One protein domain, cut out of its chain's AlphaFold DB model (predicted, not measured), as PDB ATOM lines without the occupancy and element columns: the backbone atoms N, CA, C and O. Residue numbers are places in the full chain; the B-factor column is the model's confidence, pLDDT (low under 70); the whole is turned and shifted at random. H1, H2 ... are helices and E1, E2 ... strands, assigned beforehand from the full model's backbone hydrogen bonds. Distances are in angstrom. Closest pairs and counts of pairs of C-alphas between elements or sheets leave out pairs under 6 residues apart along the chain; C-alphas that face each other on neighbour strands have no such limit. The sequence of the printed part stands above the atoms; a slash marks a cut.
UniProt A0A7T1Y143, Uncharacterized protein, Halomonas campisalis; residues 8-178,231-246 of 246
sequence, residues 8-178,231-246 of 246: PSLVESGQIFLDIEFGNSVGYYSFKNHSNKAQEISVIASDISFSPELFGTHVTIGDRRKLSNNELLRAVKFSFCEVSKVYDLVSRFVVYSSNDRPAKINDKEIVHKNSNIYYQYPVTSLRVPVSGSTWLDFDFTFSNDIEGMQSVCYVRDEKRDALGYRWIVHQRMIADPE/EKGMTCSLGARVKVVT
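Overview. This is residues 8 to 178 and 231 to 246 of the 246 residues of an uncharacterized protein of Halomonas campisalis (UniProt A0A7T1Y143). Two twisted antiparallel sheets make a sandwich, only partly face to face, with the strands E5, E15, E12 and E11 of the larger sheet over E7, E14 and E13 of the smaller one. The smaller sheet is curled like part of a barrel, and two very short helices, H1 and H2, graze the sheets. The printed part has 187 residues with two named helices and 15 named strands, in the order H1 E1 E2 H2 and then E3 to E15, and its class is mostly strand. The larger sheet runs E3 E4 E5 E15 E12 E11 E8 E9 and the smaller E2 E1 E7 E14 E13 E10, both antiparallel throughout. The whole is compact, with a radius of gyration of the C-alphas of 16.1 A, and spans 48 by 38 by 27 A.

Along the chain. In the larger sheet, E3 is residues 45 to 50, E4 residues 57 to 68 with 34.9 A from first to last C-alpha, E5 residues 71 to 80 with 29.7 A, and E15 residues 235 to 245 with 32.5 A. E12 is residues 135 to 143 with 26.3 A, E11 residues 126 to 129, E8 residues 103 to 105 and E9 residues 108 to 110. In the smaller sheet, E2 is residues 27 to 30, E1 residues 16 to 24 with 26.9 A, E7 residues 88 to 97 with 26.6 A, E14 residues 164 to 175 with 32.2 A, E13 residues 149 to 161 with 33.3 A, and E10 residues 118 to 121. E6, residues 84 to 86, pairs with no named strand. H1 is residues 8 to 12 and H2 residues 31 to 35. H1 begins at C-alpha 8 (102.078, 260.803, 234.255), and E15 ends at C-alpha 245 (102.778, 261.228, 247.899).

Arrangement. The larger sheet has E3 and E9 as edge strands. E3, E4 and E5 form a meander, each strand the antiparallel neighbour of the one before; N 48 and O 63 are 3.0 A apart, and N 62 and O 77 are 2.9 A apart. E5 and E15 are antiparallel at 168 degrees, with N 74 and O 240 at 2.8 A, and E15 and E12 have N 139 and O 241 at 2.8 A, also within hydrogen-bond range. E11 and E12 are a hairpin, with N 136 and O 128 at 2.8 A. The sandwich, two sheets face to face, has 99 pairs of C-alphas within 10 A, and the strands of one sheet stand at 27 degrees to those of the other. The closest C-alphas of E7 and E15, Ser 91 and Leu 238, are 6.6 A apart, and those of E12 and E14, Phe 140 and Gln 171, are 7.4 A apart. In the smaller sheet E7 and E14 are antiparallel at 165 degrees, with N 91 and O 171 at 2.9 A. E13 bends by 57 degrees at residue 152 and E14 by 57 degrees at residue 172. E6 runs on into E7 at 39 degrees. H1 only grazes both sheets with residues 8 to 11, and H2 only grazes the smaller sheet with residues 31 to 33. In H1 and H2 every O i to N i+4 pair is within hydrogen-bond range.

Size, cuts and confidence. The C-alphas farthest apart, of Val 83 and Gly 132, are 48.0 A apart. Residues 179 to 230 are not printed, and C-alphas 178 and 231 are 19.6 A apart across this cut. Of the links that are printed whole, none is long; H2 to E3, E3 to E4 and E9 to E10 are short and the others tight. Mean pLDDT of the printed part is 90.1, and it is under 70 at residues 35 to 44 and 122 to 124.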
ATOM      1  N   PRO A   8     102.484 260.602 235.642       91.38
ATOM      2  CA  PRO A   8     102.078 260.803 234.255       91.38
ATOM      3  C   PRO A   8     100.886 261.748 234.108       91.38
ATOM      4  O   PRO A   8     100.970 262.696 233.331       91.38
ATOM      5  N   SER A   9      99.833 261.586 234.910       90.38
ATOM      6  CA  SER A   9      98.653 262.454 234.861       90.38
ATOM      7  C   SER A   9      98.980 263.900 235.243       90.38
ATOM      8  O   SER A   9      98.497 264.835 234.602       90.38
ATOM      9  N   LEU A  10      99.840 264.115 236.248       91.06
ATOM     10  CA  LEU A  10     100.298 265.458 236.637       91.06
ATOM     11  C   LEU A  10     101.098 266.144 235.519       91.06
ATOM     12  O   LEU A  10     101.041 267.361 235.340       91.06
ATOM     13  N   VAL A  11     101.860 265.363 234.765       90.19
ATOM     14  CA  VAL A  11     102.641 265.838 233.628       90.19
ATOM     15  C   VAL A  11     101.743 266.148 232.425       90.19
ATOM     16  O   VAL A  11     101.817 267.247 231.877       90.19
ATOM     17  N   GLU A  12     100.876 265.213 232.036       88.69
ATOM     18  CA  GLU A  12      99.974 265.336 230.882       88.69
ATOM     19  C   GLU A  12      98.967 266.478 231.053       88.69
ATOM     20  O   GLU A  12      98.668 267.199 230.101       88.69
ATOM     21  N   SER A  13      98.489 266.697 232.280       87.62
ATOM     22  CA  SER A  13      97.593 267.810 232.617       87.62
ATOM     23  C   SER A  13      98.294 269.172 232.694       87.62
ATOM     24  O   SER A  13      97.629 270.194 232.870       87.62
ATOM     25  N   GLY A  14      99.626 269.216 232.576       88.19
ATOM     26  CA  GLY A  14     100.399 270.448 232.706       88.19
ATOM     27  C   GLY A  14     100.457 270.977 234.140       88.19
ATOM     28  O   GLY A  14     100.620 272.176 234.346       88.19
ATOM     29  N   GLN A  15     100.333 270.123 235.157       91.38
ATOM     30  CA  GLN A  15     100.574 270.533 236.543       91.38
ATOM     31  C   GLN A  15     102.067 270.606 236.871       91.38
ATOM     32  O   GLN A  15     102.442 271.287 237.824       91.38
ATOM     33  N   ILE A  16     102.930 269.959 236.079       92.06
ATOM     34  CA  ILE A  16     104.387 270.004 236.240       92.06
ATOM     35  C   ILE A  16     105.052 270.371 234.911       92.06
ATOM     36  O   ILE A  16     104.860 269.699 233.903       92.06
ATOM     37  N   PHE A  17     105.907 271.395 234.930       91.50
ATOM     38  CA  PHE A  17     106.781 271.750 233.810       91.50
ATOM     39  C   PHE A  17     108.244 271.771 234.231       91.50
ATOM     40  O   PHE A  17     108.578 272.138 235.359       91.50
ATOM     41  N   LEU A  18     109.123 271.450 233.286       93.31
ATOM     42  CA  LEU A  18     110.566 271.516 233.467       93.31
ATOM     43  C   LEU A  18     111.160 272.688 232.693       93.31
ATOM     44  O   LEU A  18     110.712 273.031 231.598       93.31
ATOM     45  N   ASP A  19     112.199 273.277 233.268       93.50
ATOM     46  CA  ASP A  19     113.053 274.247 232.589       93.50
ATOM     47  C   ASP A  19     114.513 274.044 233.013       93.50
ATOM     48  O   ASP A  19     114.803 273.341 233.994       93.50
ATOM     49  N   ILE A  20     115.426 274.618 232.236       94.56
ATOM     50  CA  ILE A  20     116.862 274.655 232.510       94.56
ATOM     51  C   ILE A  20     117.329 276.077 232.290       94.56
ATOM     52  O   ILE A  20     117.038 276.679 231.255       94.56
ATOM     53  N   GLU A  21     118.083 276.589 233.254       94.94
ATOM     54  CA  GLU A  21     118.636 277.933 233.183       94.94
ATOM     55  C   GLU A  21     120.126 277.900 233.529       94.94
ATOM     56  O   GLU A  21     120.589 277.075 234.318       94.94
ATOM     57  N   PHE A  22     120.891 278.816 232.948       94.69
ATOM     58  CA  PHE A  22     122.213 279.178 233.452       94.69
ATOM     59  C   PHE A  22     122.443 280.666 233.221       94.69
ATOM     60  O   PHE A  22     121.791 281.282 232.375       94.69
ATOM     61  N   GLY A  23     123.355 281.263 233.981       93.38
ATOM     62  CA  GLY A  23     123.591 282.699 233.909       93.38
ATOM     63  C   GLY A  23     125.047 283.088 234.091       93.38
ATOM     64  O   GLY A  23     125.773 282.482 234.879       93.38
ATOM     65  N   ASN A  24     125.443 284.143 233.379       92.38
ATOM     66  CA  ASN A  24     126.737 284.808 233.493       92.38
ATOM     67  C   ASN A  24     126.549 286.323 233.640       92.38
ATOM     68  O   ASN A  24     125.445 286.841 233.520       92.38
ATOM     69  N   SER A  25     127.616 287.076 233.879       85.56
ATOM     70  CA  SER A  25     127.520 288.521 234.130       85.56
ATOM     71  C   SER A  25     126.817 289.348 233.051       85.56
ATOM     72  O   SER A  25     126.304 290.426 233.364       85.56
ATOM     73  N   VAL A  26     126.750 288.848 231.819       84.81
ATOM     74  CA  VAL A  26     126.112 289.535 230.691       84.81
ATOM     75  C   VAL A  26     124.615 289.225 230.606       84.81
ATOM     76  O   VAL A  26     123.844 290.092 230.204       84.81
ATOM     77  N   GLY A  27     124.172 288.040 231.028       87.62
ATOM     78  CA  GLY A  27     122.768 287.659 230.908       87.62
ATOM     79  C   GLY A  27     122.412 286.321 231.544       87.62
ATOM     80  O   GLY A  27     123.054 285.835 232.479       87.62
ATOM     81  N   TYR A  28     121.322 285.739 231.067       90.38
ATOM     82  CA  TYR A  28     120.918 284.387 231.421       90.38
ATOM     83  C   TYR A  28     120.259 283.715 230.226       90.38
ATOM     84  O   TYR A  28     119.661 284.367 229.372       90.38
ATOM     85  N   TYR A  29     120.366 282.399 230.203       91.88
ATOM     86  CA  TYR A  29     119.662 281.523 229.293       91.88
ATOM     87  C   TYR A  29     118.535 280.828 230.060       91.88
ATOM     88  O   TYR A  29     118.737 280.390 231.192       91.88
ATOM     89  N   SER A  30     117.369 280.693 229.430       90.12
ATOM     90  CA  SER A  30     116.282 279.800 229.854       90.12
ATOM     91  C   SER A  30     115.816 279.014 228.636       90.12
ATOM     92  O   SER A  30     115.530 279.602 227.586       90.12
ATOM     93  N   PHE A  31     115.721 277.691 228.769       89.19
ATOM     94  CA  PHE A  31     115.285 276.836 227.670       89.19
ATOM     95  C   PHE A  31     113.884 277.220 227.187       89.19
ATOM     96  O   PHE A  31     113.650 277.315 225.979       89.19
ATOM     97  N   LYS A  32     112.964 277.499 228.120       85.38
ATOM     98  CA  LYS A  32     111.600 277.938 227.802       85.38
ATOM     99  C   LYS A  32     111.577 279.189 226.916       85.38
ATOM    100  O   LYS A  32     110.816 279.237 225.951       85.38
ATOM    101  N   ASN A  33     112.399 280.188 227.235       80.62
ATOM    102  CA  ASN A  33     112.429 281.452 226.494       80.62
ATOM    103  C   ASN A  33     113.055 281.303 225.099       80.62
ATOM    104  O   ASN A  33     112.667 282.020 224.184       80.62
ATOM    105  N   HIS A  34     114.003 280.378 224.927       76.06
ATOM    106  CA  HIS A  34     114.694 280.186 223.646       76.06
ATOM    107  C   HIS A  34     113.977 279.242 222.681       76.06
ATOM    108  O   HIS A  34     114.070 279.425 221.471       76.06
ATOM    109  N   SER A  35     113.272 278.231 223.187       69.44
ATOM    110  CA  SER A  35     112.607 277.232 222.339       69.44
ATOM    111  C   SER A  35     111.146 277.570 222.013       69.44
ATOM    112  O   SER A  35     110.504 276.828 221.272       69.44
ATOM    113  N   ASN A  36     110.599 278.664 222.570       60.97
ATOM    114  CA  ASN A  36     109.166 279.002 222.555       60.97
ATOM    115  C   ASN A  36     108.248 277.873 223.073       60.97
ATOM    116  O   ASN A  36     107.033 277.919 222.879       60.97
ATOM    117  N   LYS A  37     108.810 276.865 223.750       59.88
ATOM    118  CA  LYS A  37     108.090 275.738 224.342       59.88
ATOM    119  C   LYS A  37     108.633 275.483 225.744       59.88
ATOM    120  O   LYS A  37     109.839 275.477 225.971       59.88
ATOM    121  N   ALA A  38     107.746 275.258 226.712       59.59
ATOM    122  CA  ALA A  38     108.181 274.581 227.931       59.59
ATOM    123  C   ALA A  38     108.681 273.180 227.542       59.59
ATOM    124  O   ALA A  38     108.210 272.626 226.547       59.59
ATOM    125  N   GLN A  39     109.635 272.613 228.283       60.97
ATOM    126  CA  GLN A  39     110.079 271.254 227.988       60.97
ATOM    127  C   GLN A  39     108.917 270.292 228.244       60.97
ATOM    128  O   GLN A  39     108.619 269.972 229.393       60.97
ATOM    129  N   GLU A  40     108.259 269.860 227.167       63.50
ATOM    130  CA  GLU A  40     107.234 268.823 227.219       63.50
ATOM    131  C   GLU A  40     107.878 267.542 227.761       63.50
ATOM    132  O   GLU A  40     108.942 267.101 227.315       63.50
ATOM    133  N   ILE A  41     107.253 266.974 228.786       64.12
ATOM    134  CA  ILE A  41     107.668 265.726 229.422       64.12
ATOM    135  C   ILE A  41     106.783 264.634 228.804       64.12
ATOM    136  O   ILE A  41     105.906 264.085 229.450       64.12
ATOM    137  N   SER A  42     106.920 264.385 227.504       56.62
ATOM    138  CA  SER A  42     105.977 263.520 226.776       56.62
ATOM    139  C   SER A  42     106.432 262.063 226.639       56.62
ATOM    140  O   SER A  42     105.747 261.269 226.001       56.62
ATOM    141  N   VAL A  43     107.577 261.674 227.222       61.28
ATOM    142  CA  VAL A  43     108.148 260.328 227.039       61.28
ATOM    143  C   VAL A  43     108.577 259.708 228.371       61.28
ATOM    144  O   VAL A  43     109.221 260.361 229.191       61.28
ATOM    145  N   ILE A  44     108.274 258.413 228.545       69.94
ATOM    146  CA  ILE A  44     108.690 257.568 229.686       69.94
ATOM    147  C   ILE A  44     110.199 257.680 229.954       69.94
ATOM    148  O   ILE A  44     110.636 257.658 231.103       69.94
ATOM    149  N   ALA A  45     111.003 257.834 228.905       77.12
ATOM    150  CA  ALA A  45     112.399 258.216 229.010       77.12
ATOM    151  C   ALA A  45     112.766 259.165 227.868       77.12
ATOM    152  O   ALA A  45     112.417 258.916 226.717       77.12
ATOM    153  N   SER A  46     113.494 260.232 228.178       81.81
ATOM    154  CA  SER A  46     114.000 261.173 227.178       81.81
ATOM    155  C   SER A  46     115.428 261.578 227.510       81.81
ATOM    156  O   SER A  46     115.747 261.791 228.680       81.81
ATOM    157  N   ASP A  47     116.255 261.742 226.483       86.94
ATOM    158  CA  ASP A  47     117.587 262.336 226.577       86.94
ATOM    159  C   ASP A  47     117.672 263.460 225.547       86.94
ATOM    160  O   ASP A  47     117.505 263.229 224.348       86.94
ATOM    161  N   ILE A  48     117.832 264.692 226.023       88.50
ATOM    162  CA  ILE A  48     117.890 265.885 225.180       88.50
ATOM    163  C   ILE A  48     119.249 266.533 225.396       88.50
ATOM    164  O   ILE A  48     119.632 266.795 226.532       88.50
ATOM    165  N   SER A  49     119.950 266.842 224.309       91.31
ATOM    166  CA  SER A  49     121.218 267.565 224.348       91.31
ATOM    167  C   SER A  49     121.148 268.814 223.477       91.31
ATOM    168  O   SER A  49     120.615 268.768 222.368       91.31
ATOM    169  N   PHE A  50     121.657 269.934 223.982       92.50
ATOM    170  CA  PHE A  50     121.702 271.211 223.273       92.50
ATOM    171  C   PHE A  50     122.865 272.070 223.784       92.50
ATOM    172  O   PHE A  50     123.304 271.917 224.923       92.50
ATOM    173  N   SER A  51     123.362 272.982 222.947       94.06
ATOM    174  CA  SER A  51     124.571 273.768 223.236       94.06
ATOM    175  C   SER A  51     124.295 275.270 223.146       94.06
ATOM    176  O   SER A  51     124.543 275.881 222.107       94.06
ATOM    177  N   PRO A  52     123.695 275.868 224.187       91.88
ATOM    178  CA  PRO A  52     123.441 277.300 224.215       91.88
ATOM    179  C   PRO A  52     124.727 278.104 224.427       91.88
ATOM    180  O   PRO A  52     125.675 277.660 225.082       91.88
ATOM    181  N   GLU A  53     124.707 279.332 223.923       91.50
ATOM    182  CA  GLU A  53     125.808 280.280 224.034       91.50
ATOM    183  C   GLU A  53     125.309 281.588 224.656       91.50
ATOM    184  O   GLU A  53     124.304 282.166 224.235       91.50
ATOM    185  N   LEU A  54     126.023 282.045 225.680       90.06
ATOM    186  CA  LEU A  54     126.006 283.428 226.140       90.06
ATOM    187  C   LEU A  54     127.382 284.022 225.841       90.06
ATOM    188  O   LEU A  54     128.366 283.295 225.739       90.06
ATOM    189  N   PHE A  55     127.478 285.348 225.741       89.31
ATOM    190  CA  PHE A  55     128.766 285.999 225.503       89.31
ATOM    191  C   PHE A  55     129.821 285.539 226.527       89.31
ATOM    192  O   PHE A  55     129.635 285.733 227.732       89.31
ATOM    193  N   GLY A  56     130.906 284.926 226.038       90.12
ATOM    194  CA  GLY A  56     131.996 284.381 226.855       90.12
ATOM    195  C   GLY A  56     131.621 283.148 227.685       90.12
ATOM    196  O   GLY A  56     132.214 282.920 228.742       90.12
ATOM    197  N   THR A  57     130.569 282.418 227.309       93.69
ATOM    198  CA  THR A  57     130.156 281.176 227.967       93.69
ATOM    199  C   THR A  57     129.422 280.255 226.993       93.69
ATOM    200  O   THR A  57     128.225 280.411 226.743       93.69
ATOM    201  N   HIS A  58     130.123 279.229 226.524       95.81
ATOM    202  CA  HIS A  58     129.560 278.122 225.761       95.81
ATOM    203  C   HIS A  58     129.434 276.862 226.631       95.81
ATOM    204  O   HIS A  58     130.417 276.332 227.162       95.81
ATOM    205  N   VAL A  59     128.204 276.355 226.755       95.44
ATOM    206  CA  VAL A  59     127.876 275.168 227.553       95.44
ATOM    207  C   VAL A  59     127.155 274.150 226.683       95.44
ATOM    208  O   VAL A  59     126.256 274.503 225.938       95.44
ATOM    209  N   THR A  60     127.502 272.872 226.809       96.94
ATOM    210  CA  THR A  60     126.663 271.763 226.341       96.94
ATOM    211  C   THR A  60     125.842 271.232 227.507       96.94
ATOM    212  O   THR A  60     126.393 270.882 228.553       96.94
ATOM    213  N   ILE A  61     124.525 271.176 227.330       96.56
ATOM    214  CA  ILE A  61     123.563 270.761 228.346       96.56
ATOM    215  C   ILE A  61     122.901 269.460 227.906       96.56
ATOM    216  O   ILE A  61     122.256 269.423 226.864       96.56
ATOM    217  N   GLY A  62     123.037 268.416 228.723       95.69
ATOM    218  CA  GLY A  62     122.258 267.182 228.611       95.69
ATOM    219  C   GLY A  62     121.159 267.131 229.672       95.69
ATOM    220  O   GLY A  62     121.439 267.388 230.841       95.69
ATOM    221  N   ASP A  63     119.933 266.780 229.298       95.06
ATOM    222  CA  ASP A  63     118.789 266.591 230.199       95.06
ATOM    223  C   ASP A  63     118.192 265.201 230.003       95.06
ATOM    224  O   ASP A  63     117.506 264.926 229.014       95.06
ATOM    225  N   ARG A  64     118.456 264.324 230.972       94.88
ATOM    226  CA  ARG A  64     117.934 262.960 231.003       94.88
ATOM    227  C   ARG A  64     116.767 262.873 231.959       94.88
ATOM    228  O   ARG A  64     116.877 263.276 233.116       94.88
ATOM    229  N   ARG A  65     115.671 262.284 231.497       94.06
ATOM    230  CA  ARG A  65     114.433 262.153 232.266       94.06
ATOM    231  C   ARG A  65     113.941 260.724 232.216       94.06
ATOM    232  O   ARG A  65     114.061 260.063 231.186       94.06
ATOM    233  N   LYS A  66     113.365 260.269 233.321       94.25
ATOM    234  CA  LYS A  66     112.647 259.003 233.396       94.25
ATOM    235  C   LYS A  66     111.380 259.199 234.211       94.25
ATOM    236  O   LYS A  66     111.448 259.592 235.371       94.25
ATOM    237  N   LEU A  67     110.249 258.915 233.589       93.44
ATOM    238  CA  LEU A  67     108.926 258.990 234.179       93.44
ATOM    239  C   LEU A  67     108.443 257.574 234.514       93.44
ATOM    240  O   LEU A  67     108.640 256.629 233.753       93.44
ATOM    241  N   SER A  68     107.823 257.430 235.674       92.69
ATOM    242  CA  SER A  68     107.133 256.222 236.131       92.69
ATOM    243  C   SER A  68     105.847 256.632 236.843       92.69
ATOM    244  O   SER A  68     105.652 257.821 237.080       92.69
ATOM    245  N   ASN A  69     104.997 255.677 237.228       90.94
ATOM    246  CA  ASN A  69     103.680 255.984 237.801       90.94
ATOM    247  C   ASN A  69     103.741 256.979 238.970       90.94
ATOM    248  O   ASN A  69     102.967 257.918 238.994       90.94
ATOM    249  N   ASN A  70     104.690 256.843 239.898       94.06
ATOM    250  CA  ASN A  70     104.729 257.699 241.094       94.06
ATOM    251  C   ASN A  70     105.959 258.607 241.154       94.06
ATOM    252  O   ASN A  70     106.166 259.279 242.161       94.06
ATOM    253  N   GLU A  71     106.813 258.607 240.128       95.00
ATOM    254  CA  GLU A  71     108.116 259.263 240.212       95.00
ATOM    255  C   GLU A  71     108.572 259.844 238.871       95.00
ATOM    256  O   GLU A  71     108.451 259.202 237.826       95.00
ATOM    257  N   LEU A  72     109.171 261.034 238.936       95.31
ATOM    258  CA  LEU A  72     109.955 261.659 237.879       95.31
ATOM    259  C   LEU A  72     111.414 261.746 238.333       95.31
ATOM    260  O   LEU A  72     111.748 262.454 239.284       95.31
ATOM    261  N   LEU A  73     112.298 261.060 237.619       95.75
ATOM    262  CA  LEU A  73     113.741 261.215 237.746       95.75
ATOM    263  C   LEU A  73     114.238 262.176 236.673       95.75
ATOM    264  O   LEU A  73     113.887 262.038 235.501       95.75
ATOM    265  N   ARG A  74     115.098 263.112 237.061       95.19
ATOM    266  CA  ARG A  74     115.733 264.073 236.160       95.19
ATOM    267  C   ARG A  74     117.215 264.200 236.478       95.19
ATOM    268  O   ARG A  74     117.588 264.296 237.641       95.19
ATOM    269  N   ALA A  75     118.057 264.237 235.455       95.88
ATOM    270  CA  ALA A  75     119.480 264.504 235.580       95.88
ATOM    271  C   ALA A  75     119.911 265.498 234.501       95.88
ATOM    272  O   ALA A  75     119.952 265.156 233.318       95.88
ATOM    273  N   VAL A  76     120.265 266.708 234.928       96.56
ATOM    274  CA  VAL A  76     120.791 267.765 234.062       96.56
ATOM    275  C   VAL A  76     122.305 267.805 234.202       96.56
ATOM    276  O   VAL A  76     122.813 267.876 235.318       96.56
ATOM    277  N   LYS A  77     123.033 267.774 233.088       97.19
ATOM    278  CA  LYS A  77     124.493 267.882 233.044       97.19
ATOM    279  C   LYS A  77     124.899 269.104 232.234       97.19
ATOM    280  O   LYS A  77     124.593 269.177 231.051       97.19
ATOM    281  N   PHE A  78     125.653 270.002 232.851       97.25
ATOM    282  CA  PHE A  78     126.304 271.139 232.207       97.25
ATOM    283  C   PHE A  78     127.758 270.770 231.920       97.25
ATOM    284  O   PHE A  78     128.456 270.299 232.818       97.25
ATOM    285  N   SER A  79     128.215 270.965 230.687       97.00
ATOM    286  CA  SER A  79     129.601 270.721 230.269       97.00
ATOM    287  C   SER A  79     130.160 271.974 229.608       97.00
ATOM    288  O   SER A  79     129.622 272.425 228.600       97.00
ATOM    289  N   PHE A  80     131.218 272.546 230.176       96.56
ATOM    290  CA  PHE A  80     131.762 273.827 229.727       96.56
ATOM    291  C   PHE A  80     132.742 273.633 228.571       96.56
ATOM    292  O   PHE A  80     133.740 272.922 228.699       96.56
ATOM    293  N   CYS A  81     132.464 274.264 227.433       96.69
ATOM    294  CA  CYS A  81     133.266 274.133 226.214       96.69
ATOM    295  C   CYS A  81     134.506 275.047 226.219       96.69
ATOM    296  O   CYS A  81     135.435 274.853 225.431       96.69
ATOM    297  N   GLU A  82     134.532 276.020 227.127       96.31
ATOM    298  CA  GLU A  82     135.564 277.042 227.283       96.31
ATOM    299  C   GLU A  82     135.620 277.546 228.731       96.31
ATOM    300  O   GLU A  82     134.717 277.273 229.526       96.31
ATOM    301  N   VAL A  83     136.673 278.300 229.064       96.81
ATOM    302  CA  VAL A  83     136.763 278.975 230.363       96.81
ATOM    303  C   VAL A  83     135.640 280.000 230.453       96.81
ATOM    304  O   VAL A  83     135.556 280.909 229.633       96.81
ATOM    305  N   SER A  84     134.781 279.842 231.451       96.00
ATOM    306  CA  SER A  84     133.538 280.601 231.573       96.00
ATOM    307  C   SER A  84     133.423 281.241 232.948       96.00
ATOM    308  O   SER A  84     133.914 280.705 233.939       96.00
ATOM    309  N   LYS A  85     132.726 282.375 233.032       95.12
ATOM    310  CA  LYS A  85     132.326 282.973 234.312       95.12
ATOM    311  C   LYS A  85     130.835 282.793 234.492       95.12
ATOM    312  O   LYS A  85     130.065 283.401 233.760       95.12
ATOM    313  N   VAL A  86     130.413 282.005 235.471       95.19
ATOM    314  CA  VAL A  86     128.986 281.746 235.716       95.19
ATOM    315  C   VAL A  86     128.577 282.116 237.128       95.19
ATOM    316  O   VAL A  86     129.378 282.084 238.060       95.19
ATOM    317  N   TYR A  87     127.304 282.476 237.282       94.25
ATOM    318  CA  TYR A  87     126.695 282.741 238.584       94.25
ATOM    319  C   TYR A  87     125.574 281.765 238.951       94.25
ATOM    320  O   TYR A  87     125.167 281.732 240.119       94.25
ATOM    321  N   ASP A  88     125.046 281.026 237.970       93.56
ATOM    322  CA  ASP A  88     123.943 280.074 238.127       93.56
ATOM    323  C   ASP A  88     124.033 278.917 237.146       93.56
ATOM    324  O   ASP A  88     124.250 279.142 235.955       93.56
ATOM    325  N   LEU A  89     123.719 277.725 237.644       95.81
ATOM    326  CA  LEU A  89     123.310 276.553 236.876       95.81
ATOM    327  C   LEU A  89     122.051 276.004 237.543       95.81
ATOM    328  O   LEU A  89     122.080 275.725 238.740       95.81
ATOM    329  N   VAL A  90     120.951 275.874 236.805       95.31
ATOM    330  CA  VAL A  90     119.619 275.647 237.381       95.31
ATOM    331  C   VAL A  90     118.902 274.497 236.686       95.31
ATOM    332  O   VAL A  90     118.701 274.509 235.472       95.31
ATOM    333  N   SER A  91     118.423 273.548 237.487       95.56
ATOM    334  CA  SER A  91     117.351 272.622 237.128       95.56
ATOM    335  C   SER A  91     116.064 273.106 237.797       95.56
ATOM    336  O   SER A  91     115.987 273.220 239.025       95.56
ATOM    337  N   ARG A  92     115.063 273.461 236.987       95.12
ATOM    338  CA  ARG A  92     113.828 274.109 237.442       95.12
ATOM    339  C   ARG A  92     112.615 273.212 237.237       95.12
ATOM    340  O   ARG A  92     112.442 272.643 236.161       95.12
ATOM    341  N   PHE A  93     111.754 273.175 238.250       95.31
ATOM    342  CA  PHE A  93     110.441 272.538 238.230       95.31
ATOM    343  C   PHE A  93     109.389 273.601 238.531       95.31
ATOM    344  O   PHE A  93     109.484 274.323 239.523       95.31
ATOM    345  N   VAL A  94     108.389 273.724 237.671       94.56
ATOM    346  CA  VAL A  94     107.232 274.593 237.879       94.56
ATOM    347  C   VAL A  94     106.052 273.694 238.191       94.56
ATOM    348  O   VAL A  94     105.701 272.856 237.370       94.56
ATOM    349  N   VAL A  95     105.462 273.872 239.366       95.38
ATOM    350  CA  VAL A  95     104.353 273.067 239.872       95.38
ATOM    351  C   VAL A  95     103.131 273.961 240.030       95.38
ATOM    352  O   VAL A  95     103.203 275.002 240.686       95.38
ATOM    353  N   TYR A  96     102.013 273.549 239.446       95.06
ATOM    354  CA  TYR A  96     100.714 274.178 239.645       95.06
ATOM    355  C   TYR A  96      99.905 273.398 240.670       95.06
ATOM    356  O   TYR A  96      99.701 272.191 240.539       95.06
ATOM    357  N   SER A  97      99.429 274.112 241.686       95.00
ATOM    358  CA  SER A  97      98.556 273.574 242.715       95.00
ATOM    359  C   SER A  97      97.150 274.150 242.618       95.00
ATOM    360  O   SER A  97      96.960 275.350 242.412       95.00
ATOM    361  N   SER A  98      96.156 273.290 242.823       93.06
ATOM    362  CA  SER A  98      94.746 273.662 242.915       93.06
ATOM    363  C   SER A  98      94.315 274.078 244.326       93.06
ATOM    364  O   SER A  98      93.157 274.444 244.518       93.06
ATOM    365  N   ASN A  99      95.217 274.048 245.315       91.25
ATOM    366  CA  ASN A  99      94.939 274.484 246.682       91.25
ATOM    367  C   ASN A  99      96.032 275.400 247.248       91.25
ATOM    368  O   ASN A  99      97.117 275.537 246.694       91.25
ATOM    369  N   ASP A 100      95.703 276.060 248.354       91.44
ATOM    370  CA  ASP A 100      96.514 277.080 249.023       91.44
ATOM    371  C   ASP A 100      97.400 276.517 250.143       91.44
ATOM    372  O   ASP A 100      97.976 277.280 250.925       91.44
ATOM    373  N   ARG A 101      97.523 275.184 250.229       95.38
ATOM    374  CA  ARG A 101      98.343 274.542 251.257       95.38
ATOM    375  C   ARG A 101      99.784 275.065 251.187       95.38
ATOM    376  O   ARG A 101     100.293 275.371 250.104       95.38
ATOM    377  N   PRO A 102     100.471 275.178 252.333       95.94
ATOM    378  CA  PRO A 102     101.841 275.660 252.343       95.94
ATOM    379  C   PRO A 102     102.792 274.613 251.760       95.94
ATOM    380  O   PRO A 102     102.664 273.427 252.051       95.94
ATOM    381  N   ALA A 103     103.797 275.046 250.998       95.50
ATOM    382  CA  ALA A 103     104.948 274.199 250.695       95.50
ATOM    383  C   ALA A 103     105.757 273.940 251.977       95.50
ATOM    384  O   ALA A 103     105.744 274.755 252.901       95.50
ATOM    385  N   LYS A 104     106.485 272.824 252.040       94.06
ATOM    386  CA  LYS A 104     107.329 272.470 253.190       94.06
ATOM    387  C   LYS A 104     108.781 272.380 252.764       94.06
ATOM    388  O   LYS A 104     109.084 271.704 251.791       94.06
ATOM    389  N   ILE A 105     109.672 273.049 253.481       89.50
ATOM    390  CA  ILE A 105     111.119 272.993 253.259       89.50
ATOM    391  C   ILE A 105     111.801 272.736 254.598       89.50
ATOM    392  O   ILE A 105     111.740 273.572 255.504       89.50
ATOM    393  N   ASN A 106     112.414 271.563 254.741       85.44
ATOM    394  CA  ASN A 106     112.818 271.020 256.038       85.44
ATOM    395  C   ASN A 106     111.625 271.095 257.024       85.44
ATOM    396  O   ASN A 106     110.518 270.685 256.675       85.44
ATOM    397  N   ASP A 107     111.809 271.695 258.203       86.44
ATOM    398  CA  ASP A 107     110.760 271.855 259.225       86.44
ATOM    399  C   ASP A 107     109.918 273.138 259.073       86.44
ATOM    400  O   ASP A 107     109.174 273.514 259.979       86.44
ATOM    401  N   LYS A 108     110.051 273.868 257.957       90.25
ATOM    402  CA  LYS A 108     109.373 275.157 257.746       90.25
ATOM    403  C   LYS A 108     108.228 275.039 256.754       90.25
ATOM    404  O   LYS A 108     108.388 274.472 255.676       90.25
ATOM    405  N   GLU A 109     107.112 275.682 257.080       94.38
ATOM    406  CA  GLU A 109     105.966 275.839 256.186       94.38
ATOM    407  C   GLU A 109     105.981 277.216 255.512       94.38
ATOM    408  O   GLU A 109     106.127 278.255 256.161       94.38
ATOM    409  N   ILE A 110     105.832 277.224 254.191       93.50
ATOM    410  CA  ILE A 110     105.820 278.416 253.349       93.50
ATOM    411  C   ILE A 110     104.421 278.582 252.767       93.50
ATOM    412  O   ILE A 110     104.023 277.856 251.860       93.50
ATOM    413  N   VAL A 111     103.679 279.566 253.270       95.38
ATOM    414  CA  VAL A 111     102.366 279.941 252.723       95.38
ATOM    415  C   VAL A 111     102.553 280.684 251.401       95.38
ATOM    416  O   VAL A 111     103.397 281.579 251.308       95.38
ATOM    417  N   HIS A 112     101.751 280.347 250.388       94.81
ATOM    418  CA  HIS A 112     101.803 281.016 249.088       94.81
ATOM    419  C   HIS A 112     101.261 282.447 249.189       94.81
ATOM    420  O   HIS A 112     100.093 282.655 249.516       94.81
ATOM    421  N   LYS A 113     102.102 283.453 248.921       92.88
ATOM    422  CA  LYS A 113     101.733 284.876 249.032       92.88
ATOM    423  C   LYS A 113     101.773 285.614 247.699       92.88
ATOM    424  O   LYS A 113     101.645 286.837 247.685       92.88
ATOM    425  N   ASN A 114     101.948 284.907 246.579       91.00
ATOM    426  CA  ASN A 114     102.156 285.506 245.254       91.00
ATOM    427  C   ASN A 114     103.307 286.534 245.226       91.00
ATOM    428  O   ASN A 114     103.286 287.478 244.429       91.00
ATOM    429  N   SER A 115     104.281 286.399 246.130       88.31
ATOM    430  CA  SER A 115     105.267 287.449 246.392       88.31
ATOM    431  C   SER A 115     106.483 287.382 245.471       88.31
ATOM    432  O   SER A 115     107.233 288.355 245.381       88.31
ATOM    433  N   ASN A 116     106.649 286.280 244.727       86.81
ATOM    434  CA  ASN A 116     107.846 285.971 243.946       86.81
ATOM    435  C   ASN A 116     109.127 285.922 244.795       86.81
ATOM    436  O   ASN A 116     110.212 286.173 244.269       86.81
ATOM    437  N   ILE A 117     109.013 285.612 246.087       88.00
ATOM    438  CA  ILE A 117     110.157 285.523 246.991       88.00
ATOM    439  C   ILE A 117     110.744 284.118 246.920       88.00
ATOM    440  O   ILE A 117     110.045 283.120 246.766       88.00
ATOM    441  N   TYR A 118     112.066 284.055 247.010       88.44
ATOM    442  CA  TYR A 118     112.828 282.825 246.962       88.44
ATOM    443  C   TYR A 118     113.125 282.409 248.405       88.44
ATOM    444  O   TYR A 118     113.925 283.050 249.092       88.44
ATOM    445  N   TYR A 119     112.494 281.337 248.876       84.31
ATOM    446  CA  TYR A 119     112.677 280.831 250.238       84.31
ATOM    447  C   TYR A 119     113.886 279.888 250.294       84.31
ATOM    448  O   TYR A 119     113.739 278.668 250.264       84.31
ATOM    449  N   GLN A 120     115.089 280.477 250.313       76.75
ATOM    450  CA  GLN A 120     116.367 279.762 250.174       76.75
ATOM    451  C   GLN A 120     116.905 279.219 251.499       76.75
ATOM    452  O   GLN A 120     117.245 279.991 252.395       76.75
ATOM    453  N   TYR A 121     117.025 277.893 251.597       71.50
ATOM    454  CA  TYR A 121     117.592 277.184 252.746       71.50
ATOM    455  C   TYR A 121     118.526 276.062 252.261       71.50
ATOM    456  O   TYR A 121     118.339 275.570 251.153       71.50
ATOM    457  N   PRO A 122     119.512 275.616 253.058       69.38
ATOM    458  CA  PRO A 122     120.156 274.323 252.833       69.38
ATOM    459  C   PRO A 122     119.078 273.232 252.928       69.38
ATOM    460  O   PRO A 122     118.468 273.068 253.985       69.38
ATOM    461  N   VAL A 123     118.759 272.563 251.821       68.38
ATOM    462  CA  VAL A 123     117.596 271.663 251.748       68.38
ATOM    463  C   VAL A 123     118.018 270.227 251.985       68.38
ATOM    464  O   VAL A 123     118.821 269.685 251.233       68.38
ATOM    465  N   THR A 124     117.410 269.607 252.990       68.56
ATOM    466  CA  THR A 124     117.403 268.153 253.179       68.56
ATOM    467  C   THR A 124     116.090 267.536 252.705       68.56
ATOM    468  O   THR A 124     116.083 266.389 252.279       68.56
ATOM    469  N   SER A 125     114.985 268.289 252.751       80.81
ATOM    470  CA  SER A 125     113.677 267.855 252.254       80.81
ATOM    471  C   SER A 125     112.858 269.031 251.721       80.81
ATOM    472  O   SER A 125     112.855 270.123 252.294       80.81
ATOM    473  N   LEU A 126     112.149 268.819 250.612       92.94
ATOM    474  CA  LEU A 126     111.246 269.810 250.034       92.94
ATOM    475  C   LEU A 126     109.977 269.129 249.528       92.94
ATOM    476  O   LEU A 126     110.051 268.144 248.796       92.94
ATOM    477  N   ARG A 127     108.819 269.683 249.894       95.12
ATOM    478  CA  ARG A 127     107.501 269.220 249.462       95.12
ATOM    479  C   ARG A 127     106.656 270.370 248.952       95.12
ATOM    480  O   ARG A 127     106.614 271.435 249.569       95.12
ATOM    481  N   VAL A 128     105.941 270.143 247.860       96.31
ATOM    482  CA  VAL A 128     105.035 271.132 247.263       96.31
ATOM    483  C   VAL A 128     103.660 270.498 247.059       96.31
ATOM    484  O   VAL A 128     103.596 269.380 246.551       96.31
ATOM    485  N   PRO A 129     102.559 271.151 247.466       95.62
ATOM    486  CA  PRO A 129     101.230 270.587 247.279       95.62
ATOM    487  C   PRO A 129     100.814 270.649 245.808       95.62
ATOM    488  O   PRO A 129     101.236 271.543 245.076       95.62
ATOM    489  N   VAL A 130      99.947 269.722 245.394       93.81
ATOM    490  CA  VAL A 130      99.380 269.695 244.036       93.81
ATOM    491  C   VAL A 130      97.865 269.827 244.091       93.81
ATOM    492  O   VAL A 130      97.321 270.868 243.739       93.81
ATOM    493  N   SER A 131      97.180 268.822 244.613       91.25
ATOM    494  CA  SER A 131      95.718 268.696 244.651       91.25
ATOM    495  C   SER A 131      95.319 267.974 245.937       91.25
ATOM    496  O   SER A 131      96.171 267.351 246.560       91.25
ATOM    497  N   GLY A 132      94.055 268.080 246.371       88.88
ATOM    498  CA  GLY A 132      93.506 267.276 247.478       88.88
ATOM    499  C   GLY A 132      94.462 267.089 248.666       88.88
ATOM    500  O   GLY A 132      94.894 268.068 249.275       88.88
ATOM    501  N   SER A 133      94.810 265.833 248.962       91.19
ATOM    502  CA  SER A 133      95.864 265.460 249.913       91.19
ATOM    503  C   SER A 133      97.249 265.296 249.273       91.19
ATOM    504  O   SER A 133      98.233 265.350 249.995       91.19
ATOM    505  N   THR A 134      97.351 265.251 247.949       94.25
ATOM    506  CA  THR A 134      98.548 264.962 247.146       94.25
ATOM    507  C   THR A 134      99.647 266.030 247.202       94.25
ATOM    508  O   THR A 134      99.392 267.236 247.088       94.25
ATOM    509  N   TRP A 135     100.896 265.579 247.318       96.19
ATOM    510  CA  TRP A 135     102.128 266.369 247.323       96.19
ATOM    511  C   TRP A 135     103.164 265.808 246.347       96.19
ATOM    512  O   TRP A 135     103.136 264.633 245.986       96.19
ATOM    513  N   LEU A 136     104.122 266.659 245.986       96.69
ATOM    514  CA  LEU A 136     105.371 266.276 245.340       96.69
ATOM    515  C   LEU A 136     106.523 266.400 246.326       96.69
ATOM    516  O   LEU A 136     106.809 267.501 246.800       96.69
ATOM    517  N   ASP A 137     107.197 265.285 246.576       96.25
ATOM    518  CA  ASP A 137     108.409 265.189 247.383       96.25
ATOM    519  C   ASP A 137     109.639 265.254 246.484       96.25
ATOM    520  O   ASP A 137     109.747 264.485 245.532       96.25
ATOM    521  N   PHE A 138     110.576 266.146 246.796       95.75
ATOM    522  CA  PHE A 138     111.794 266.346 246.020       95.75
ATOM    523  C   PHE A 138     113.030 265.883 246.794       95.75
ATOM    524  O   PHE A 138     113.372 266.449 247.835       95.75
ATOM    525  N   ASP A 139     113.738 264.916 246.216       93.69
ATOM    526  CA  ASP A 139     115.067 264.474 246.626       93.69
ATOM    527  C   ASP A 139     116.095 264.998 245.608       93.69
ATOM    528  O   ASP A 139     115.944 264.788 244.401       93.69
ATOM    529  N   PHE A 140     117.157 265.659 246.072       92.62
ATOM    530  CA  PHE A 140     118.170 266.263 245.200       92.62
ATOM    531  C   PHE A 140     119.543 265.627 245.391       92.62
ATOM    532  O   PHE A 140     119.967 265.337 246.507       92.62
ATOM    533  N   THR A 141     120.272 265.474 244.293       92.81
ATOM    534  CA  THR A 141     121.675 265.070 244.270       92.81
ATOM    535  C   THR A 141     122.481 266.054 243.439       92.81
ATOM    536  O   THR A 141     122.040 266.541 242.400       92.81
ATOM    537  N   PHE A 142     123.685 266.358 243.901       91.12
ATOM    538  CA  PHE A 142     124.621 267.231 243.208       91.12
ATOM    539  C   PHE A 142     125.884 266.430 242.932       91.12
ATOM    540  O   PHE A 142     126.328 265.668 243.791       91.12
ATOM    541  N   SER A 143     126.450 266.577 241.739       87.44
ATOM    542  CA  SER A 143     127.756 266.005 241.428       87.44
ATOM    543  C   SER A 143     128.697 267.087 240.924       87.44
ATOM    544  O   SER A 143     128.335 267.824 239.998       87.44
ATOM    545  N   ASN A 144     129.924 267.040 241.439       76.50
ATOM    546  CA  ASN A 144     131.044 267.941 241.174       76.50
ATOM    547  C   ASN A 144     130.902 269.315 241.832       76.50
ATOM    548  O   ASN A 144     129.953 270.056 241.573       76.50
ATOM    549  N   ASP A 145     131.915 269.666 242.618       75.44
ATOM    550  CA  ASP A 145     132.046 270.975 243.240       75.44
ATOM    551  C   ASP A 145     132.833 271.890 242.300       75.44
ATOM    552  O   ASP A 145     134.034 271.725 242.091       75.44
ATOM    553  N   ILE A 146     132.135 272.850 241.693       89.50
ATOM    554  CA  ILE A 146     132.789 273.969 241.016       89.50
ATOM    555  C   ILE A 146     133.280 274.923 242.104       89.50
ATOM    556  O   ILE A 146     132.485 275.404 242.917       89.50
ATOM    557  N   GLU A 147     134.582 275.213 242.119       90.69
ATOM    558  CA  GLU A 147     135.153 276.150 243.080       90.69
ATOM    559  C   GLU A 147     134.465 277.519 242.988       90.69
ATOM    560  O   GLU A 147     134.202 278.056 241.913       90.69
ATOM    561  N   GLY A 148     134.126 278.090 244.145       91.62
ATOM    562  CA  GLY A 148     133.397 279.353 244.204       91.62
ATOM    563  C   GLY A 148     131.898 279.236 243.922       91.62
ATOM    564  O   GLY A 148     131.226 280.266 243.884       91.62
ATOM    565  N   MET A 149     131.352 278.023 243.779       92.88
ATOM    566  CA  MET A 149     129.914 277.750 243.763       92.88
ATOM    567  C   MET A 149     129.493 276.889 244.961       92.88
ATOM    568  O   MET A 149     130.305 276.225 245.597       92.88
ATOM    569  N   GLN A 150     128.202 276.917 245.274       91.12
ATOM    570  CA  GLN A 150     127.566 276.105 246.305       91.12
ATOM    571  C   GLN A 150     126.247 275.528 245.782       91.12
ATOM    572  O   GLN A 150     125.556 276.160 244.980       91.12
ATOM    573  N   SER A 151     125.888 274.345 246.266       90.06
ATOM    574  CA  SER A 151     124.615 273.688 245.970       90.06
ATOM    575  C   SER A 151     123.502 274.277 246.830       90.06
ATOM    576  O   SER A 151     123.605 274.291 248.057       90.06
ATOM    577  N   VAL A 152     122.415 274.735 246.212       88.31
ATOM    578  CA  VAL A 152     121.221 275.195 246.932       88.31
ATOM    579  C   VAL A 152     119.956 274.683 246.263       88.31
ATOM    580  O   VAL A 152     119.877 274.593 245.038       88.31
ATOM    581  N   CYS A 153     118.930 274.428 247.068       89.75
ATOM    582  CA  CYS A 153     117.572 274.258 246.571       89.75
ATOM    583  C   CYS A 153     116.643 275.250 247.259       89.75
ATOM    584  O   CYS A 153     116.917 275.709 248.367       89.75
ATOM    585  N   TYR A 154     115.538 275.601 246.611       87.06
ATOM    586  CA  TYR A 154     114.482 276.374 247.254       87.06
ATOM    587  C   TYR A 154     113.171 276.312 246.496       87.06
ATOM    588  O   TYR A 154     113.112 275.891 245.341       87.06
ATOM    589  N   VAL A 155     112.140 276.821 247.163       92.56
ATOM    590  CA  VAL A 155     110.823 277.071 246.594       92.56
ATOM    591  C   VAL A 155     110.573 278.573 246.459       92.56
ATOM    592  O   VAL A 155     110.999 279.369 247.301       92.56
ATOM    593  N   ARG A 156     109.890 278.970 245.389       92.62
ATOM    594  CA  ARG A 156     109.400 280.328 245.151       92.62
ATOM    595  C   ARG A 156     107.886 280.325 244.994       92.62
ATOM    596  O   ARG A 156     107.345 279.520 244.238       92.62
ATOM    597  N   ASP A 157     107.232 281.268 245.667       92.38
ATOM    598  CA  ASP A 157     105.793 281.522 245.578       92.38
ATOM    599  C   ASP A 157     105.489 282.479 244.411       92.38
ATOM    600  O   ASP A 157     105.284 283.688 244.563       92.38
ATOM    601  N   GLU A 158     105.534 281.948 243.191       92.31
ATOM    602  CA  GLU A 158     105.293 282.747 241.992       92.31
ATOM    603  C   GLU A 158     103.835 283.197 241.901       92.31
ATOM    604  O   GLU A 158     102.936 282.499 242.358       92.31
ATOM    605  N   LYS A 159     103.592 284.373 241.310       91.19
ATOM    606  CA  LYS A 159     102.228 284.873 241.089       91.19
ATOM    607  C   LYS A 159     101.342 283.788 240.469       91.19
ATOM    608  O   LYS A 159     101.700 283.221 239.439       91.19
ATOM    609  N   ARG A 160     100.182 283.567 241.089       91.75
ATOM    610  CA  ARG A 160      99.110 282.721 240.563       91.75
ATOM    611  C   ARG A 160      98.682 283.169 239.170       91.75
ATOM    612  O   ARG A 160      98.697 284.365 238.861       91.75
ATOM    613  N   ASP A 161      98.226 282.210 238.385       89.88
ATOM    614  CA  ASP A 161      97.592 282.440 237.094       89.88
ATOM    615  C   ASP A 161      96.342 281.556 236.950       89.88
ATOM    616  O   ASP A 161      95.810 281.054 237.945       89.88
ATOM    617  N   ALA A 162      95.828 281.416 235.726       88.56
ATOM    618  CA  ALA A 162      94.614 280.652 235.448       88.56
ATOM    619  C   ALA A 162      94.718 279.160 235.819       88.56
ATOM    620  O   ALA A 162      93.684 278.527 236.018       88.56
ATOM    621  N   LEU A 163      95.932 278.605 235.937       86.38
ATOM    622  CA  LEU A 163      96.165 277.209 236.320       86.38
ATOM    623  C   LEU A 163      96.234 277.009 237.845       86.38
ATOM    624  O   LEU A 163      96.240 275.872 238.311       86.38
ATOM    625  N   GLY A 164      96.260 278.092 238.632       92.31
ATOM    626  CA  GLY A 164      96.204 278.051 240.094       92.31
ATOM    627  C   GLY A 164      97.441 278.630 240.781       92.31
ATOM    628  O   GLY A 164      98.054 279.596 240.314       92.31
ATOM    629  N   TYR A 165      97.785 278.068 241.940       94.94
ATOM    630  CA  TYR A 165      98.950 278.479 242.721       94.94
ATOM    631  C   TYR A 165     100.220 277.954 242.066       94.94
ATOM    632  O   TYR A 165     100.389 276.749 241.898       94.94
ATOM    633  N   ARG A 166     101.129 278.861 241.712       95.25
ATOM    634  CA  ARG A 166     102.356 278.509 241.006       95.25
ATOM    635  C   ARG A 166     103.535 278.454 241.965       95.25
ATOM    636  O   ARG A 166     103.947 279.469 242.530       95.25
ATOM    637  N   TRP A 167     104.092 277.266 242.125       95.81
ATOM    638  CA  TRP A 167     105.304 277.017 242.884       95.81
ATOM    639  C   TRP A 167     106.457 276.774 241.922       95.81
ATOM    640  O   TRP A 167     106.341 275.986 240.987       95.81
ATOM    641  N   ILE A 168     107.590 277.433 242.145       94.62
ATOM    642  CA  ILE A 168     108.816 277.096 241.425       94.62
ATOM    643  C   ILE A 168     109.790 276.454 242.394       94.62
ATOM    644  O   ILE A 168     110.195 277.083 243.368       94.62
ATOM    645  N   VAL A 169     110.207 275.237 242.085       95.44
ATOM    646  CA  VAL A 169     111.296 274.556 242.769       95.44
ATOM    647  C   VAL A 169     112.551 274.680 241.922       95.44
ATOM    648  O   VAL A 169     112.573 274.295 240.751       95.44
ATOM    649  N   HIS A 170     113.603 275.227 242.515       94.00
ATOM    650  CA  HIS A 170     114.910 275.321 241.885       94.00
ATOM    651  C   HIS A 170     115.899 274.421 242.606       94.00
ATOM    652  O   HIS A 170     116.047 274.518 243.820       94.00
ATOM    653  N   GLN A 171     116.612 273.614 241.832       93.88
ATOM    654  CA  GLN A 171     117.865 272.984 242.216       93.88
ATOM    655  C   GLN A 171     118.988 273.731 241.501       93.88
ATOM    656  O   GLN A 171     118.955 273.849 240.275       93.88
ATOM    657  N   ARG A 172     119.958 274.267 242.243       92.12
ATOM    658  CA  ARG A 172     120.965 275.174 241.684       92.12
ATOM    659  C   ARG A 172     122.363 274.877 242.174       92.12
ATOM    660  O   ARG A 172     122.560 274.598 243.353       92.12
ATOM    661  N   MET A 173     123.323 275.104 241.291       93.12
ATOM    662  CA  MET A 173     124.655 275.541 241.686       93.12
ATOM    663  C   MET A 173     124.713 277.053 241.522       93.12
ATOM    664  O   MET A 173     124.496 277.580 240.433       93.12
ATOM    665  N   ILE A 174     124.988 277.752 242.613       92.31
ATOM    666  CA  ILE A 174     124.981 279.213 242.705       92.31
ATOM    667  C   ILE A 174     126.359 279.692 243.155       92.31
ATOM    668  O   ILE A 174     126.969 279.067 244.016       92.31
ATOM    669  N   ALA A 175     126.853 280.812 242.626       93.25
ATOM    670  CA  ALA A 175     128.110 281.381 243.111       93.25
ATOM    671  C   ALA A 175     128.058 281.695 244.622       93.25
ATOM    672  O   ALA A 175     127.123 282.341 245.108       93.25
ATOM    673  N   ASP A 176     129.074 281.253 245.360       92.12
ATOM    674  CA  ASP A 176     129.262 281.519 246.783       92.12
ATOM    675  C   ASP A 176     129.729 282.976 246.960       92.12
ATOM    676  O   ASP A 176     130.824 283.325 246.503       92.12
ATOM    677  N   PRO A 177     128.944 283.859 247.605       92.50
ATOM    678  CA  PRO A 177     129.306 285.266 247.758       92.50
ATOM    679  C   PRO A 177     130.568 285.497 248.601       92.50
ATOM    680  O   PRO A 177     131.135 286.592 248.560       92.50
ATOM    681  N   GLU A 178     131.019 284.497 249.360       93.19
ATOM    682  CA  GLU A 178     132.252 284.564 250.138       93.19
ATOM    683  C   GLU A 178     133.490 284.247 249.300       93.19
ATOM    684  O   GLU A 178     134.532 284.864 249.523       93.19
ATOM    685  N   GLU A 231     136.562 276.091 234.501       95.81
ATOM    686  CA  GLU A 231     137.544 275.693 233.506       95.81
ATOM    687  C   GLU A 231     136.900 274.909 232.361       95.81
ATOM    688  O   GLU A 231     135.889 274.212 232.513       95.81
ATOM    689  N   LYS A 232     137.534 274.989 231.191       96.38
ATOM    690  CA  LYS A 232     137.132 274.204 230.025       96.38
ATOM    691  C   LYS A 232     137.143 272.709 230.356       96.38
ATOM    692  O   LYS A 232     138.108 272.187 230.906       96.38
ATOM    693  N   GLY A 233     136.089 272.005 229.955       94.88
ATOM    694  CA  GLY A 233     135.928 270.568 230.175       94.88
ATOM    695  C   GLY A 233     135.386 270.202 231.557       94.88
ATOM    696  O   GLY A 233     135.024 269.043 231.763       94.88
ATOM    697  N   MET A 234     135.260 271.160 232.486       95.69
ATOM    698  CA  MET A 234     134.552 270.909 233.738       95.69
ATOM    699  C   MET A 234     133.086 270.584 233.467       95.69
ATOM    700  O   MET A 234     132.467 271.060 232.508       95.69
ATOM    701  N   THR A 235     132.521 269.761 234.345       95.50
ATOM    702  CA  THR A 235     131.114 269.380 234.276       95.50
ATOM    703  C   THR A 235     130.459 269.524 235.635       95.50
ATOM    704  O   THR A 235     131.092 269.299 236.663       95.50
ATOM    705  N   CYS A 236     129.175 269.850 235.637       95.69
ATOM    706  CA  CYS A 236     128.330 269.855 236.822       95.69
ATOM    707  C   CYS A 236     127.069 269.056 236.511       95.69
ATOM    708  O   CYS A 236     126.495 269.235 235.434       95.69
ATOM    709  N   SER A 237     126.636 268.195 237.437       95.75
ATOM    710  CA  SER A 237     125.349 267.508 237.290       95.75
ATOM    711  C   SER A 237     124.411 267.803 238.452       95.75
ATOM    712  O   SER A 237     124.801 267.755 239.618       95.75
ATOM    713  N   LEU A 238     123.158 268.067 238.099       95.75
ATOM    714  CA  LEU A 238     122.037 268.302 238.997       95.75
ATOM    715  C   LEU A 238     121.045 267.150 238.816       95.75
ATOM    716  O   LEU A 238     120.406 267.029 237.768       95.75
ATOM    717  N   GLY A 239     120.966 266.270 239.808       95.81
ATOM    718  CA  GLY A 239     120.024 265.159 239.841       95.81
ATOM    719  C   GLY A 239     118.844 265.460 240.754       95.81
ATOM    720  O   GLY A 239     119.016 265.980 241.853       95.81
ATOM    721  N   ALA A 240     117.644 265.109 240.319       95.44
ATOM    722  CA  ALA A 240     116.435 265.242 241.108       95.44
ATOM    723  C   ALA A 240     115.555 264.009 240.946       95.44
ATOM    724  O   ALA A 240     115.425 263.438 239.861       95.44
ATOM    725  N   ARG A 241     114.918 263.636 242.043       95.81
ATOM    726  CA  ARG A 241     113.899 262.607 242.123       95.81
ATOM    727  C   ARG A 241     112.664 263.251 242.734       95.81
ATOM    728  O   ARG A 241     112.720 263.743 243.854       95.81
ATOM    729  N   VAL A 242     111.576 263.264 241.981       96.25
ATOM    730  CA  VAL A 242     110.299 263.844 242.393       96.25
ATOM    731  C   VAL A 242     109.308 262.711 242.569       96.25
ATOM    732  O   VAL A 242     109.092 261.967 241.619       96.25
ATOM    733  N   LYS A 243     108.715 262.558 243.751       96.62
ATOM    734  CA  LYS A 243     107.745 261.499 244.054       96.62
ATOM    735  C   LYS A 243     106.373 262.082 244.335       96.62
ATOM    736  O   LYS A 243     106.276 263.079 245.044       96.62
ATOM    737  N   VAL A 244     105.327 261.428 243.848       95.94
ATOM    738  CA  VAL A 244     103.962 261.725 244.279       95.94
ATOM    739  C   VAL A 244     103.682 261.015 245.600       95.94
ATOM    740  O   VAL A 244     103.945 259.817 245.729       95.94
ATOM    741  N   VAL A 245     103.173 261.754 246.585       94.38
ATOM    742  CA  VAL A 245     102.778 261.228 247.899       94.38
ATOM    743  C   VAL A 245     101.396 261.761 248.281       94.38
ATOM    744  O   VAL A 245     101.052 262.884 247.919       94.38
ATOM    745  N   THR A 246     100.601 260.972 249.003       88.19
ATOM    746  CA  THR A 246      99.211 261.290 249.381       88.19
ATOM    747  C   THR A 246      99.052 261.360 250.890       88.19
ATOM    748  O   THR A 246      99.730 260.572 251.588       88.19
TER     749      THR A 246